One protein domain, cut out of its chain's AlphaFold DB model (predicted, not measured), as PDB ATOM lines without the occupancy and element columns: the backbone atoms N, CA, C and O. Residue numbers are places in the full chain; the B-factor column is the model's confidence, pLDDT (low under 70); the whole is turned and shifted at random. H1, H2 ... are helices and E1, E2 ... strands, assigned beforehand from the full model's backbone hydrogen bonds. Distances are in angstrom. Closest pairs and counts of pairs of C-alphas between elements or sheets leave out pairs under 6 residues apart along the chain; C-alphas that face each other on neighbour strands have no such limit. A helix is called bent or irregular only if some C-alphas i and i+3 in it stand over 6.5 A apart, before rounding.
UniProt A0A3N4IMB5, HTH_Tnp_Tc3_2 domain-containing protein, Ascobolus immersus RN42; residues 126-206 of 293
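AT A GLANCE: This is residues 126 to 206 of the 293 residues of the protein "HTH_Tnp_Tc3_2 domain-containing protein" of Ascobolus immersus RN42 (UniProt A0A3N4IMB5). A small head of four helices, H1 to H4, with the strand E1 along one side of it, makes one end, and a lone helix, H5, lies far off at the other end of an arm made by the stretched link after E1, residues 187 to 194. In the head, H4 touches both H1 and H3 and stands about perpendicular to each, and the short H2 sits at the corner where the chain leaves H1. The printed part has 81 residues with five named helices and one named strand, in the order H1, H2, H3, H4, E1, H5; the class is mostly helix, and E1 pairs with no named strand. The whole is only just loose, close to extended, with a radius of gyration of the C-alphas of 17.4 A. Its spans are 55 by 23 by 21 A, and the arm with H5 makes the length.

IN THESE COORDINATES: H1, the longest helix by residues, has 13 residues, 131 to 143, and measures 18.3 A from first to last C-alpha; it begins at C-alpha 131, at (17.219, 57.485, 133.427). H2, residues 145 to 149, is short, at 6.7 A. H3 holds residues 152 to 162 and is 15.2 A long; it is neither bent nor irregular, but only just: C-alphas 158 and 161 are 6.2 A apart. H4, residues 170 to 179, is 14.4 A long. The strand E1, residues 182 to 186, is 13.2 A long and ends at C-alpha 186, at (14.287, 61.029, 106.598). H5, residues 195 to 206, is 16.3 A long and ends at C-alpha 206, at (8.259, 92.463, 105.236).

HOW THE PARTS SIT: H1 touches H4 with residues 134 to 138 alone. The closest C-alphas of the two are those of Val 134 and Ala 176, 6.1 A apart, and their lines stand about perpendicular, at 88 degrees. H1 touches H2 only at the corner by their link, with residues 140 to 142 alone; the closest C-alphas are those of Val 141 and Arg 148, 5.0 A apart. H1 and H3 are near each other, with 7 pairs of C-alphas within 10 A. H3 touches H4 with 9 pairs of C-alphas within 8 A. Their closest C-alphas are those of Gln 153 and Tyr 170, 5.1 A apart, and their lines are about perpendicular, at 84 degrees. H2 is apart from H4, and it is only just apart from H3, with the closest C-alphas 8.4 A apart. H4 and E1 have 1 pair of C-alphas within 8 A, those of Leu 177 and Ser 183, 7.1 A apart. E1 is apart from H1, H2, H3 and H5. H5 touches no helix, and it is apart from H1, H2, H3 and H4. In H1, H2, H4 and H5 every O i to N i+4 pair is within hydrogen-bond range; in H3, 5 of 7 are.

THE WHOLE: The C-alphas farthest apart are those of His 165 and Phe 204, at 55.7 A, and those of Pro 126 and Leu 206, the first and last printed, are 54.5 A apart. The centre of H2 is the nearest to the mean of the C-alphas, at 5.1 A, and that of H5 is the farthest, at 29.5 A. Residues 194 to 200, of which 195 to 200 belong to H5, stand free. The printed part has no cut and no long link: the links from H1 to H2, from H2 to H3 and from H4 to E1 are tight, and those from H3 to H4, of 7 residues, and from E1 to H5, of 8 residues, are short. The mean pLDDT of the printed part of this model is 91.1, and no printed residue is under 70.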
ATOM      1  N   PRO A 126      15.224  44.657 133.068       87.62
ATOM      2  CA  PRO A 126      15.344  46.109 133.069       87.62
ATOM      3  C   PRO A 126      16.132  46.592 131.838       87.62
ATOM      4  O   PRO A 126      16.951  45.835 131.299       87.62
ATOM      5  N   PRO A 127      15.875  47.823 131.360       87.81
ATOM      6  CA  PRO A 127      16.686  48.431 130.310       87.81
ATOM      7  C   PRO A 127      18.145  48.553 130.765       87.81
ATOM      8  O   PRO A 127      18.421  48.657 131.957       87.81
ATOM      9  N   LYS A 128      19.075  48.511 129.804       88.81
ATOM     10  CA  LYS A 128      20.511  48.650 130.087       88.81
ATOM     11  C   LYS A 128      20.886  50.072 130.514       88.81
ATOM     12  O   LYS A 128      21.712  50.210 131.397       88.81
ATOM     13  N   LEU A 129      20.292  51.087 129.885       90.69
ATOM     14  CA  LEU A 129      20.502  52.488 130.250       90.69
ATOM     15  C   LEU A 129      19.478  52.886 131.313       90.69
ATOM     16  O   LEU A 129      18.283  52.597 131.160       90.69
ATOM     17  N   GLY A 130      19.958  53.530 132.371       89.69
ATOM     18  CA  GLY A 130      19.129  54.158 133.383       89.69
ATOM     19  C   GLY A 130      18.591  55.518 132.917       89.69
ATOM     20  O   GLY A 130      18.771  55.921 131.767       89.69
ATOM     21  N   PRO A 131      17.845  56.216 133.785       89.50
ATOM     22  CA  PRO A 131      17.219  57.485 133.427       89.50
ATOM     23  C   PRO A 131      18.232  58.614 133.186       89.50
ATOM     24  O   PRO A 131      18.003  59.417 132.289       89.50
ATOM     25  N   ALA A 132      19.339  58.656 133.937       89.88
ATOM     26  CA  ALA A 132      20.357  59.699 133.808       89.88
ATOM     27  C   ALA A 132      21.134  59.566 132.488       89.88
ATOM     28  O   ALA A 132      21.315  60.539 131.765       89.88
ATOM     29  N   GLU A 133      21.497  58.337 132.118       92.06
ATOM     30  CA  GLU A 133      22.201  58.041 130.868       92.06
ATOM     31  C   GLU A 133      21.315  58.342 129.650       92.06
ATOM     32  O   GLU A 133      21.780  58.816 128.615       92.06
ATOM     33  N   VAL A 134      20.003  58.099 129.763       92.62
ATOM     34  CA  VAL A 134      19.039  58.468 128.715       92.62
ATOM     35  C   VAL A 134      18.958  59.986 128.547       92.62
ATOM     36  O   VAL A 134      18.865  60.456 127.415       92.62
ATOM     37  N   GLU A 135      18.978  60.748 129.639       92.31
ATOM     38  CA  GLU A 135      18.942  62.213 129.592       92.31
ATOM     39  C   GLU A 135      20.206  62.787 128.944       92.31
ATOM     40  O   GLU A 135      20.097  63.607 128.029       92.31
ATOM     41  N   GLU A 136      21.383  62.283 129.318       93.81
ATOM     42  CA  GLU A 136      22.663  62.646 128.698       93.81
ATOM     43  C   GLU A 136      22.669  62.327 127.191       93.81
ATOM     44  O   GLU A 136      23.000  63.183 126.365       93.81
ATOM     45  N   LEU A 137      22.203  61.133 126.807       94.19
ATOM     46  CA  LEU A 137      22.077  60.734 125.402       94.19
ATOM     47  C   LEU A 137      21.149  61.673 124.617       94.19
ATOM     48  O   LEU A 137      21.439  62.044 123.477       94.19
ATOM     49  N   VAL A 138      20.012  62.051 125.205       92.81
ATOM     50  CA  VAL A 138      19.053  62.965 124.575       92.81
ATOM     51  C   VAL A 138      19.647  64.365 124.434       92.81
ATOM     52  O   VAL A 138      19.541  64.959 123.356       92.81
ATOM     53  N   ALA A 139      20.298  64.877 125.478       92.12
ATOM     54  CA  ALA A 139      20.978  66.167 125.442       92.12
ATOM     55  C   ALA A 139      22.020  66.194 124.313       92.12
ATOM     56  O   ALA A 139      21.979  67.072 123.453       92.12
ATOM     57  N   TYR A 140      22.856  65.162 124.214       94.25
ATOM     58  CA  TYR A 140      23.865  65.057 123.165       94.25
ATOM     59  C   TYR A 140      23.278  65.016 121.746       94.25
ATOM     60  O   TYR A 140      23.706  65.768 120.864       94.25
ATOM     61  N   VAL A 141      22.266  64.171 121.513       93.00
ATOM     62  CA  VAL A 141      21.615  64.029 120.196       93.00
ATOM     63  C   VAL A 141      20.887  65.312 119.778       93.00
ATOM     64  O   VAL A 141      20.717  65.568 118.585       93.00
ATOM     65  N   THR A 142      20.437  66.121 120.739       90.38
ATOM     66  CA  THR A 142      19.738  67.386 120.467       90.38
ATOM     67  C   THR A 142      20.656  68.603 120.388       90.38
ATOM     68  O   THR A 142      20.237  69.599 119.802       90.38
ATOM     69  N   ALA A 143      21.894  68.509 120.880       90.62
ATOM     70  CA  ALA A 143      22.841  69.623 120.935       90.62
ATOM     71  C   ALA A 143      23.285  70.145 119.557       90.62
ATOM     72  O   ALA A 143      23.542  71.334 119.406       90.62
ATOM     73  N   SER A 144      23.373  69.278 118.541       88.94
ATOM     74  CA  SER A 144      23.829  69.656 117.196       88.94
ATOM     75  C   SER A 144      23.048  68.942 116.091       88.94
ATOM     76  O   SER A 144      22.565  67.816 116.253       88.94
ATOM     77  N   ALA A 145      22.955  69.590 114.924       86.00
ATOM     78  CA  ALA A 145      22.396  68.994 113.714       86.00
ATOM     79  C   ALA A 145      23.184  67.755 113.254       86.00
ATOM     80  O   ALA A 145      22.582  66.820 112.721       86.00
ATOM     81  N   GLU A 146      24.496  67.726 113.494       89.62
ATOM     82  CA  GLU A 146      25.370  66.600 113.149       89.62
ATOM     83  C   GLU A 146      25.118  65.404 114.071       89.62
ATOM     84  O   GLU A 146      24.835  64.302 113.596       89.62
ATOM     85  N   ASN A 147      25.077  65.633 115.388       91.56
ATOM     86  CA  ASN A 147      24.762  64.597 116.383       91.56
ATOM     87  C   ASN A 147      23.400  63.953 116.122       91.56
ATOM     88  O   ASN A 147      23.216  62.745 116.274       91.56
ATOM     89  N   ARG A 148      22.439  64.754 115.654       91.38
ATOM     90  CA  ARG A 148      21.115  64.273 115.274       91.38
ATOM     91  C   ARG A 148      21.141  63.297 114.089       91.38
ATOM     92  O   ARG A 148      20.234  62.465 113.978       91.38
ATOM     93  N   GLN A 149      22.117  63.411 113.190       92.00
ATOM     94  CA  GLN A 149      22.245  62.568 111.994       92.00
ATOM     95  C   GLN A 149      22.967  61.245 112.267       92.00
ATOM     96  O   GLN A 149      22.662  60.247 111.593       92.00
ATOM     97  N   LYS A 150      23.831  61.214 113.294       93.50
ATOM     98  CA  LYS A 150      24.606  60.030 113.684       93.50
ATOM     99  C   LYS A 150      23.734  58.784 113.790       93.50
ATOM    100  O   LYS A 150      22.583  58.815 114.248       93.50
ATOM    101  N   SER A 151      24.246  57.676 113.274       93.81
ATOM    102  CA  SER A 151      23.612  56.369 113.355       93.81
ATOM    103  C   SER A 151      23.613  55.871 114.800       93.81
ATOM    104  O   SER A 151      24.409  56.289 115.633       93.81
ATOM    105  N   TYR A 152      22.726  54.931 115.130       94.88
ATOM    106  CA  TYR A 152      22.738  54.346 116.474       94.88
ATOM    107  C   TYR A 152      23.997  53.510 116.752       94.88
ATOM    108  O   TYR A 152      24.264  53.225 117.912       94.88
ATOM    109  N   GLN A 153      24.723  53.073 115.716       94.75
ATOM    110  CA  GLN A 153      26.004  52.385 115.887       94.75
ATOM    111  C   GLN A 153      27.099  53.386 116.247       94.75
ATOM    112  O   GLN A 153      27.803  53.160 117.219       94.75
ATOM    113  N   GLU A 154      27.172  54.511 115.534       94.38
ATOM    114  CA  GLU A 154      28.105  55.606 115.843       94.38
ATOM    115  C   GLU A 154      27.880  56.125 117.264       94.38
ATOM    116  O   GLU A 154      28.819  56.196 118.044       94.38
ATOM    117  N   LEU A 155      26.620  56.364 117.645       94.38
ATOM    118  CA  LEU A 155      26.280  56.743 119.018       94.38
ATOM    119  C   LEU A 155      26.666  55.661 120.037       94.38
ATOM    120  O   LEU A 155      27.065  55.988 121.142       94.38
ATOM    121  N   ALA A 156      26.543  54.375 119.704       94.50
ATOM    122  CA  ALA A 156      26.948  53.317 120.628       94.50
ATOM    123  C   ALA A 156      28.468  53.303 120.841       94.50
ATOM    124  O   ALA A 156      28.899  53.118 121.970       94.50
ATOM    125  N   VAL A 157      29.254  53.530 119.783       93.50
ATOM    126  CA  VAL A 157      30.720  53.622 119.866       93.50
ATOM    127  C   VAL A 157      31.136  54.850 120.670       93.50
ATOM    128  O   VAL A 157      31.901  54.710 121.613       93.50
ATOM    129  N   GLU A 158      30.580  56.025 120.366       92.31
ATOM    130  CA  GLU A 158      30.906  57.264 121.087       92.31
ATOM    131  C   GLU A 158      30.594  57.157 122.581       92.31
ATOM    132  O   GLU A 158      31.411  57.521 123.417       92.31
ATOM    133  N   PHE A 159      29.438  56.598 122.938       91.62
ATOM    134  CA  PHE A 159      29.050  56.459 124.342       91.62
ATOM    135  C   PHE A 159      29.684  55.256 125.051       91.62
ATOM    136  O   PHE A 159      29.552  55.142 126.272       91.62
ATOM    137  N   GLN A 160      30.383  54.371 124.334       90.75
ATOM    138  CA  GLN A 160      31.109  53.267 124.962       90.75
ATOM    139  C   GLN A 160      32.280  53.783 125.810       90.75
ATOM    140  O   GLN A 160      32.542  53.218 126.873       90.75
ATOM    141  N   ASP A 161      32.914  54.881 125.387       86.81
ATOM    142  CA  ASP A 161      33.991  55.547 126.131       86.81
ATOM    143  C   ASP A 161      33.461  56.332 127.341       86.81
ATOM    144  O   ASP A 161      34.106  56.386 128.388       86.81
ATOM    145  N   HIS A 162      32.256  56.902 127.230       86.12
ATOM    146  CA  HIS A 162      31.599  57.643 128.314       86.12
ATOM    147  C   HIS A 162      31.099  56.715 129.431       86.12
ATOM    148  O   HIS A 162      31.193  57.045 130.615       86.12
ATOM    149  N   TRP A 163      30.589  55.535 129.068       89.56
ATOM    150  CA  TRP A 163      30.064  54.552 130.016       89.56
ATOM    151  C   TRP A 163      30.775  53.200 129.875       89.56
ATOM    152  O   TRP A 163      30.143  52.206 129.513       89.56
ATOM    153  N   PRO A 164      32.064  53.098 130.249       85.19
ATOM    154  CA  PRO A 164      32.852  51.875 130.056       85.19
ATOM    155  C   PRO A 164      32.319  50.681 130.863       85.19
ATOM    156  O   PRO A 164      32.565  49.527 130.527       85.19
ATOM    157  N   HIS A 165      31.555  50.951 131.923       84.75
ATOM    158  CA  HIS A 165      30.916  49.940 132.761       84.75
ATOM    159  C   HIS A 165      29.595  49.403 132.177       84.75
ATOM    160  O   HIS A 165      29.093  48.379 132.647       84.75
ATOM    161  N   LEU A 166      29.027  50.058 131.156       85.81
ATOM    162  CA  LEU A 166      27.864  49.568 130.420       85.81
ATOM    163  C   LEU A 166      28.305  49.099 129.032       85.81
ATOM    164  O   LEU A 166      28.784  49.866 128.206       85.81
ATOM    165  N   GLU A 167      28.038  47.835 128.716       87.38
ATOM    166  CA  GLU A 167      28.131  47.346 127.338       87.38
ATOM    167  C   GLU A 167      26.927  47.859 126.529       87.38
ATOM    168  O   GLU A 167      25.859  47.211 126.450       87.38
ATOM    169  N   VAL A 168      27.074  49.058 125.963       89.44
ATOM    170  CA  VAL A 168      26.034  49.751 125.206       89.44
ATOM    171  C   VAL A 168      26.161  49.399 123.731       89.44
ATOM    172  O   VAL A 168      27.059  49.823 123.024       89.44
ATOM    173  N   GLY A 169      25.206  48.614 123.235       91.81
ATOM    174  CA  GLY A 169      25.109  48.303 121.812       91.81
ATOM    175  C   GLY A 169      24.067  49.151 121.090       91.81
ATOM    176  O   GLY A 169      23.213  49.798 121.703       91.81
ATOM    177  N   TYR A 170      24.044  49.014 119.764       94.38
ATOM    178  CA  TYR A 170      23.030  49.582 118.864       94.38
ATOM    179  C   TYR A 170      21.590  49.494 119.410       94.38
ATOM    180  O   TYR A 170      20.834  50.469 119.393       94.38
ATOM    181  N   TYR A 171      21.191  48.314 119.903       94.00
ATOM    182  CA  TYR A 171      19.829  48.077 120.388       94.00
ATOM    183  C   TYR A 171      19.517  48.839 121.677       94.00
ATOM    184  O   TYR A 171      18.376  49.270 121.853       94.00
ATOM    185  N   SER A 172      20.512  49.028 122.544       93.62
ATOM    186  CA  SER A 172      20.373  49.783 123.789       93.62
ATOM    187  C   SER A 172      20.075  51.250 123.490       93.62
ATOM    188  O   SER A 172      19.065  51.761 123.966       93.62
ATOM    189  N   ILE A 173      20.872  51.877 122.614       95.38
ATOM    190  CA  ILE A 173      20.683  53.264 122.157       95.38
ATOM    191  C   ILE A 173      19.320  53.437 121.482       95.38
ATOM    192  O   ILE A 173      18.536  54.314 121.844       95.38
ATOM    193  N   LYS A 174      18.984  52.553 120.533       94.38
ATOM    194  CA  LYS A 174      17.698  52.598 119.822       94.38
ATOM    195  C   LYS A 174      16.508  52.499 120.777       94.38
ATOM    196  O   LYS A 174      15.515  53.198 120.587       94.38
ATOM    197  N   TYR A 175      16.571  51.598 121.756       92.62
ATOM    198  CA  TYR A 175      15.482  51.381 122.705       92.62
ATOM    199  C   TYR A 175      15.358  52.534 123.706       92.62
ATOM    200  O   TYR A 175      14.242  52.997 123.938       92.62
ATOM    201  N   ALA A 176      16.484  53.033 124.220       93.25
ATOM    202  CA  ALA A 176      16.560  54.213 125.080       93.25
ATOM    203  C   ALA A 176      15.913  55.433 124.412       93.25
ATOM    204  O   ALA A 176      14.946  55.989 124.932       93.25
ATOM    205  N   LEU A 177      16.355  55.762 123.193       92.88
ATOM    206  CA  LEU A 177      15.792  56.855 122.402       92.88
ATOM    207  C   LEU A 177      14.306  56.638 122.105       92.88
ATOM    208  O   LEU A 177      13.517  57.567 122.232       92.88
ATOM    209  N   LYS A 178      13.888  55.408 121.783       91.94
ATOM    210  CA  LYS A 178      12.473  55.094 121.541       91.94
ATOM    211  C   LYS A 178      11.601  55.324 122.779       91.94
ATOM    212  O   LYS A 178      10.500  55.850 122.634       91.94
ATOM    213  N   ILE A 179      12.059  54.927 123.970       88.75
ATOM    214  CA  ILE A 179      11.337  55.189 125.229       88.75
ATOM    215  C   ILE A 179      11.267  56.691 125.503       88.75
ATOM    216  O   ILE A 179      10.207  57.178 125.889       88.75
ATOM    217  N   ALA A 180      12.353  57.420 125.239       89.12
ATOM    218  CA  ALA A 180      12.399  58.880 125.329       89.12
ATOM    219  C   ALA A 180      11.554  59.589 124.248       89.12
ATOM    220  O   ALA A 180      11.489  60.813 124.211       89.12
ATOM    221  N   GLY A 181      10.894  58.836 123.362       90.31
ATOM    222  CA  GLY A 181      10.015  59.371 122.330       90.31
ATOM    223  C   GLY A 181      10.732  59.768 121.045       90.31
ATOM    224  O   GLY A 181      10.126  60.406 120.203       90.31
ATOM    225  N   PHE A 182      11.991  59.399 120.836       90.06
ATOM    226  CA  PHE A 182      12.728  59.698 119.612       90.06
ATOM    227  C   PHE A 182      12.596  58.589 118.565       90.06
ATOM    228  O   PHE A 182      12.532  57.393 118.860       90.06
ATOM    229  N   SER A 183      12.590  58.992 117.296       90.06
ATOM    230  CA  SER A 183      12.600  58.077 116.155       90.06
ATOM    231  C   SER A 183      13.463  58.615 115.018       90.06
ATOM    232  O   SER A 183      13.547  59.824 114.803       90.06
ATOM    233  N   ARG A 184      14.089  57.715 114.250       90.56
ATOM    234  CA  ARG A 184      14.798  58.092 113.021       90.56
ATOM    235  C   ARG A 184      13.812  58.383 111.897       90.56
ATOM    236  O   ARG A 184      12.917  57.585 111.615       90.56
ATOM    237  N   ARG A 185      14.002  59.517 111.228       89.38
ATOM    238  CA  ARG A 185      13.181  60.013 110.115       89.38
ATOM    239  C   ARG A 185      14.078  60.475 108.977       89.38
ATOM    240  O   ARG A 185      15.233  60.808 109.206       89.38
ATOM    241  N   LYS A 186      13.554  60.492 107.752       88.50
ATOM    242  CA  LYS A 186      14.287  61.029 106.598       88.50
ATOM    243  C   LYS A 186      14.478  62.535 106.786       88.50
ATOM    244  O   LYS A 186      13.507  63.234 107.074       88.50
ATOM    245  N   ALA A 187      15.708  63.006 106.633       86.62
ATOM    246  CA  ALA A 187      16.008  64.427 106.632       86.62
ATOM    247  C   ALA A 187      15.448  65.065 105.355       86.62
ATOM    248  O   ALA A 187      15.597  64.517 104.259       86.62
ATOM    249  N   LEU A 188      14.803  66.221 105.501       85.06
ATOM    250  CA  LEU A 188      14.438  67.050 104.360       85.06
ATOM    251  C   LEU A 188      15.695  67.772 103.881       85.06
ATOM    252  O   LEU A 188      16.385  68.402 104.682       85.06
ATOM    253  N   LYS A 189      15.986  67.680 102.582       81.19
ATOM    254  CA  LYS A 189      17.050  68.476 101.969       81.19
ATOM    255  C   LYS A 189      16.564  69.917 101.912       81.19
ATOM    256  O   LYS A 189      15.595  70.207 101.217       81.19
ATOM    257  N   LYS A 190      17.206  70.794 102.677       82.50
ATOM    258  CA  LYS A 190      16.998  72.237 102.597       82.50
ATOM    259  C   LYS A 190      18.263  72.859 102.007       82.50
ATOM    260  O   LYS A 190      19.350  72.412 102.380       82.50
ATOM    261  N   PRO A 191      18.149  73.837 101.094       84.12
ATOM    262  CA  PRO A 191      19.309  74.614 100.684       84.12
ATOM    263  C   PRO A 191      19.896  75.322 101.909       84.12
ATOM    264  O   PRO A 191      19.153  75.704 102.817       84.12
ATOM    265  N   LYS A 192      21.223  75.466 101.942       83.69
ATOM    266  CA  LYS A 192      21.878  76.308 102.946       83.69
ATOM    267  C   LYS A 192      21.424  77.749 102.700       83.69
ATOM    268  O   LYS A 192      21.383  78.182 101.551       83.69
ATOM    269  N   ILE A 193      20.997  78.434 103.755       88.19
ATOM    270  CA  ILE A 193      20.596  79.838 103.693       88.19
ATOM    271  C   ILE A 193      21.713  80.615 104.370       88.19
ATOM    272  O   ILE A 193      21.926  80.456 105.571       88.19
ATOM    273  N   ASP A 194      22.424  81.416 103.590       92.62
ATOM    274  CA  ASP A 194      23.425  82.336 104.122       92.62
ATOM    275  C   ASP A 194      22.736  83.543 104.769       92.62
ATOM    276  O   ASP A 194      21.589  83.860 104.436       92.62
ATOM    277  N   ALA A 195      23.433  84.237 105.671       93.38
ATOM    278  CA  ALA A 195      22.883  85.382 106.401       93.38
ATOM    279  C   ALA A 195      22.331  86.466 105.455       93.38
ATOM    280  O   ALA A 195      21.224  86.962 105.657       93.38
ATOM    281  N   ASP A 196      23.037  86.745 104.358       94.31
ATOM    282  CA  ASP A 196      22.603  87.716 103.347       94.31
ATOM    283  C   ASP A 196      21.340  87.257 102.606       94.31
ATOM    284  O   ASP A 196      20.448  88.051 102.304       94.31
ATOM    285  N   CYS A 197      21.242  85.955 102.318       92.69
ATOM    286  CA  CYS A 197      20.058  85.372 101.692       92.69
ATOM    287  C   CYS A 197      18.857  85.446 102.644       92.69
ATOM    288  O   CYS A 197      17.754  85.788 102.213       92.69
ATOM    289  N   ALA A 198      19.070  85.168 103.934       92.94
ATOM    290  CA  ALA A 198      18.048  85.306 104.966       92.94
ATOM    291  C   ALA A 198      17.567  86.760 105.087       92.94
ATOM    292  O   ALA A 198      16.360  86.993 105.080       92.94
ATOM    293  N   ALA A 199      18.489  87.730 105.108       95.06
ATOM    294  CA  ALA A 199      18.167  89.152 105.196       95.06
ATOM    295  C   ALA A 199      17.323  89.628 104.004       95.06
ATOM    296  O   ALA A 199      16.251  90.193 104.205       95.06
ATOM    297  N   LYS A 200      17.733  89.305 102.770       95.50
ATOM    298  CA  LYS A 200      16.971  89.646 101.553       95.50
ATOM    299  C   LYS A 200      15.586  89.006 101.540       95.50
ATOM    300  O   LYS A 200      14.606  89.644 101.165       95.50
ATOM    301  N   ARG A 201      15.486  87.741 101.965       94.62
ATOM    302  CA  ARG A 201      14.194  87.043 102.080       94.62
ATOM    303  C   ARG A 201      13.289  87.701 103.117       94.62
ATOM    304  O   ARG A 201      12.092  87.811 102.873       94.62
ATOM    305  N   LEU A 202      13.847  88.125 104.250       95.62
ATOM    306  CA  LEU A 202      13.102  88.799 105.307       95.62
ATOM    307  C   LEU A 202      12.631  90.187 104.862       95.62
ATOM    308  O   LEU A 202      11.464  90.510 105.043       95.62
ATOM    309  N   GLU A 203      13.508  90.980 104.250       96.75
ATOM    310  CA  GLU A 203      13.177  92.300 103.708       96.75
ATOM    311  C   GLU A 203      12.087  92.208 102.634       96.75
ATOM    312  O   GLU A 203      11.096  92.940 102.690       96.75
ATOM    313  N   PHE A 204      12.215  91.258 101.701       93.94
ATOM    314  CA  PHE A 204      11.188  90.992 100.697       93.94
ATOM    315  C   PHE A 204       9.859  90.606 101.354       93.94
ATOM    316  O   PHE A 204       8.822  91.173 101.027       93.94
ATOM    317  N   ALA A 205       9.885  89.697 102.337       95.19
ATOM    318  CA  ALA A 205       8.678  89.305 103.050       95.19
ATOM    319  C   ALA A 205       8.016  90.514 103.721       95.19
ATOM    320  O   ALA A 205       6.839  90.751 103.478       95.19
ATOM    321  N   LEU A 206       8.768  91.299 104.501       95.88
ATOM    322  CA  LEU A 206       8.259  92.463 105.236       95.88
ATOM    323  C   LEU A 206       7.694  93.551 104.317       95.88
ATOM    324  O   LEU A 206       6.611  94.064 104.590       95.88
TER     325      LEU A 206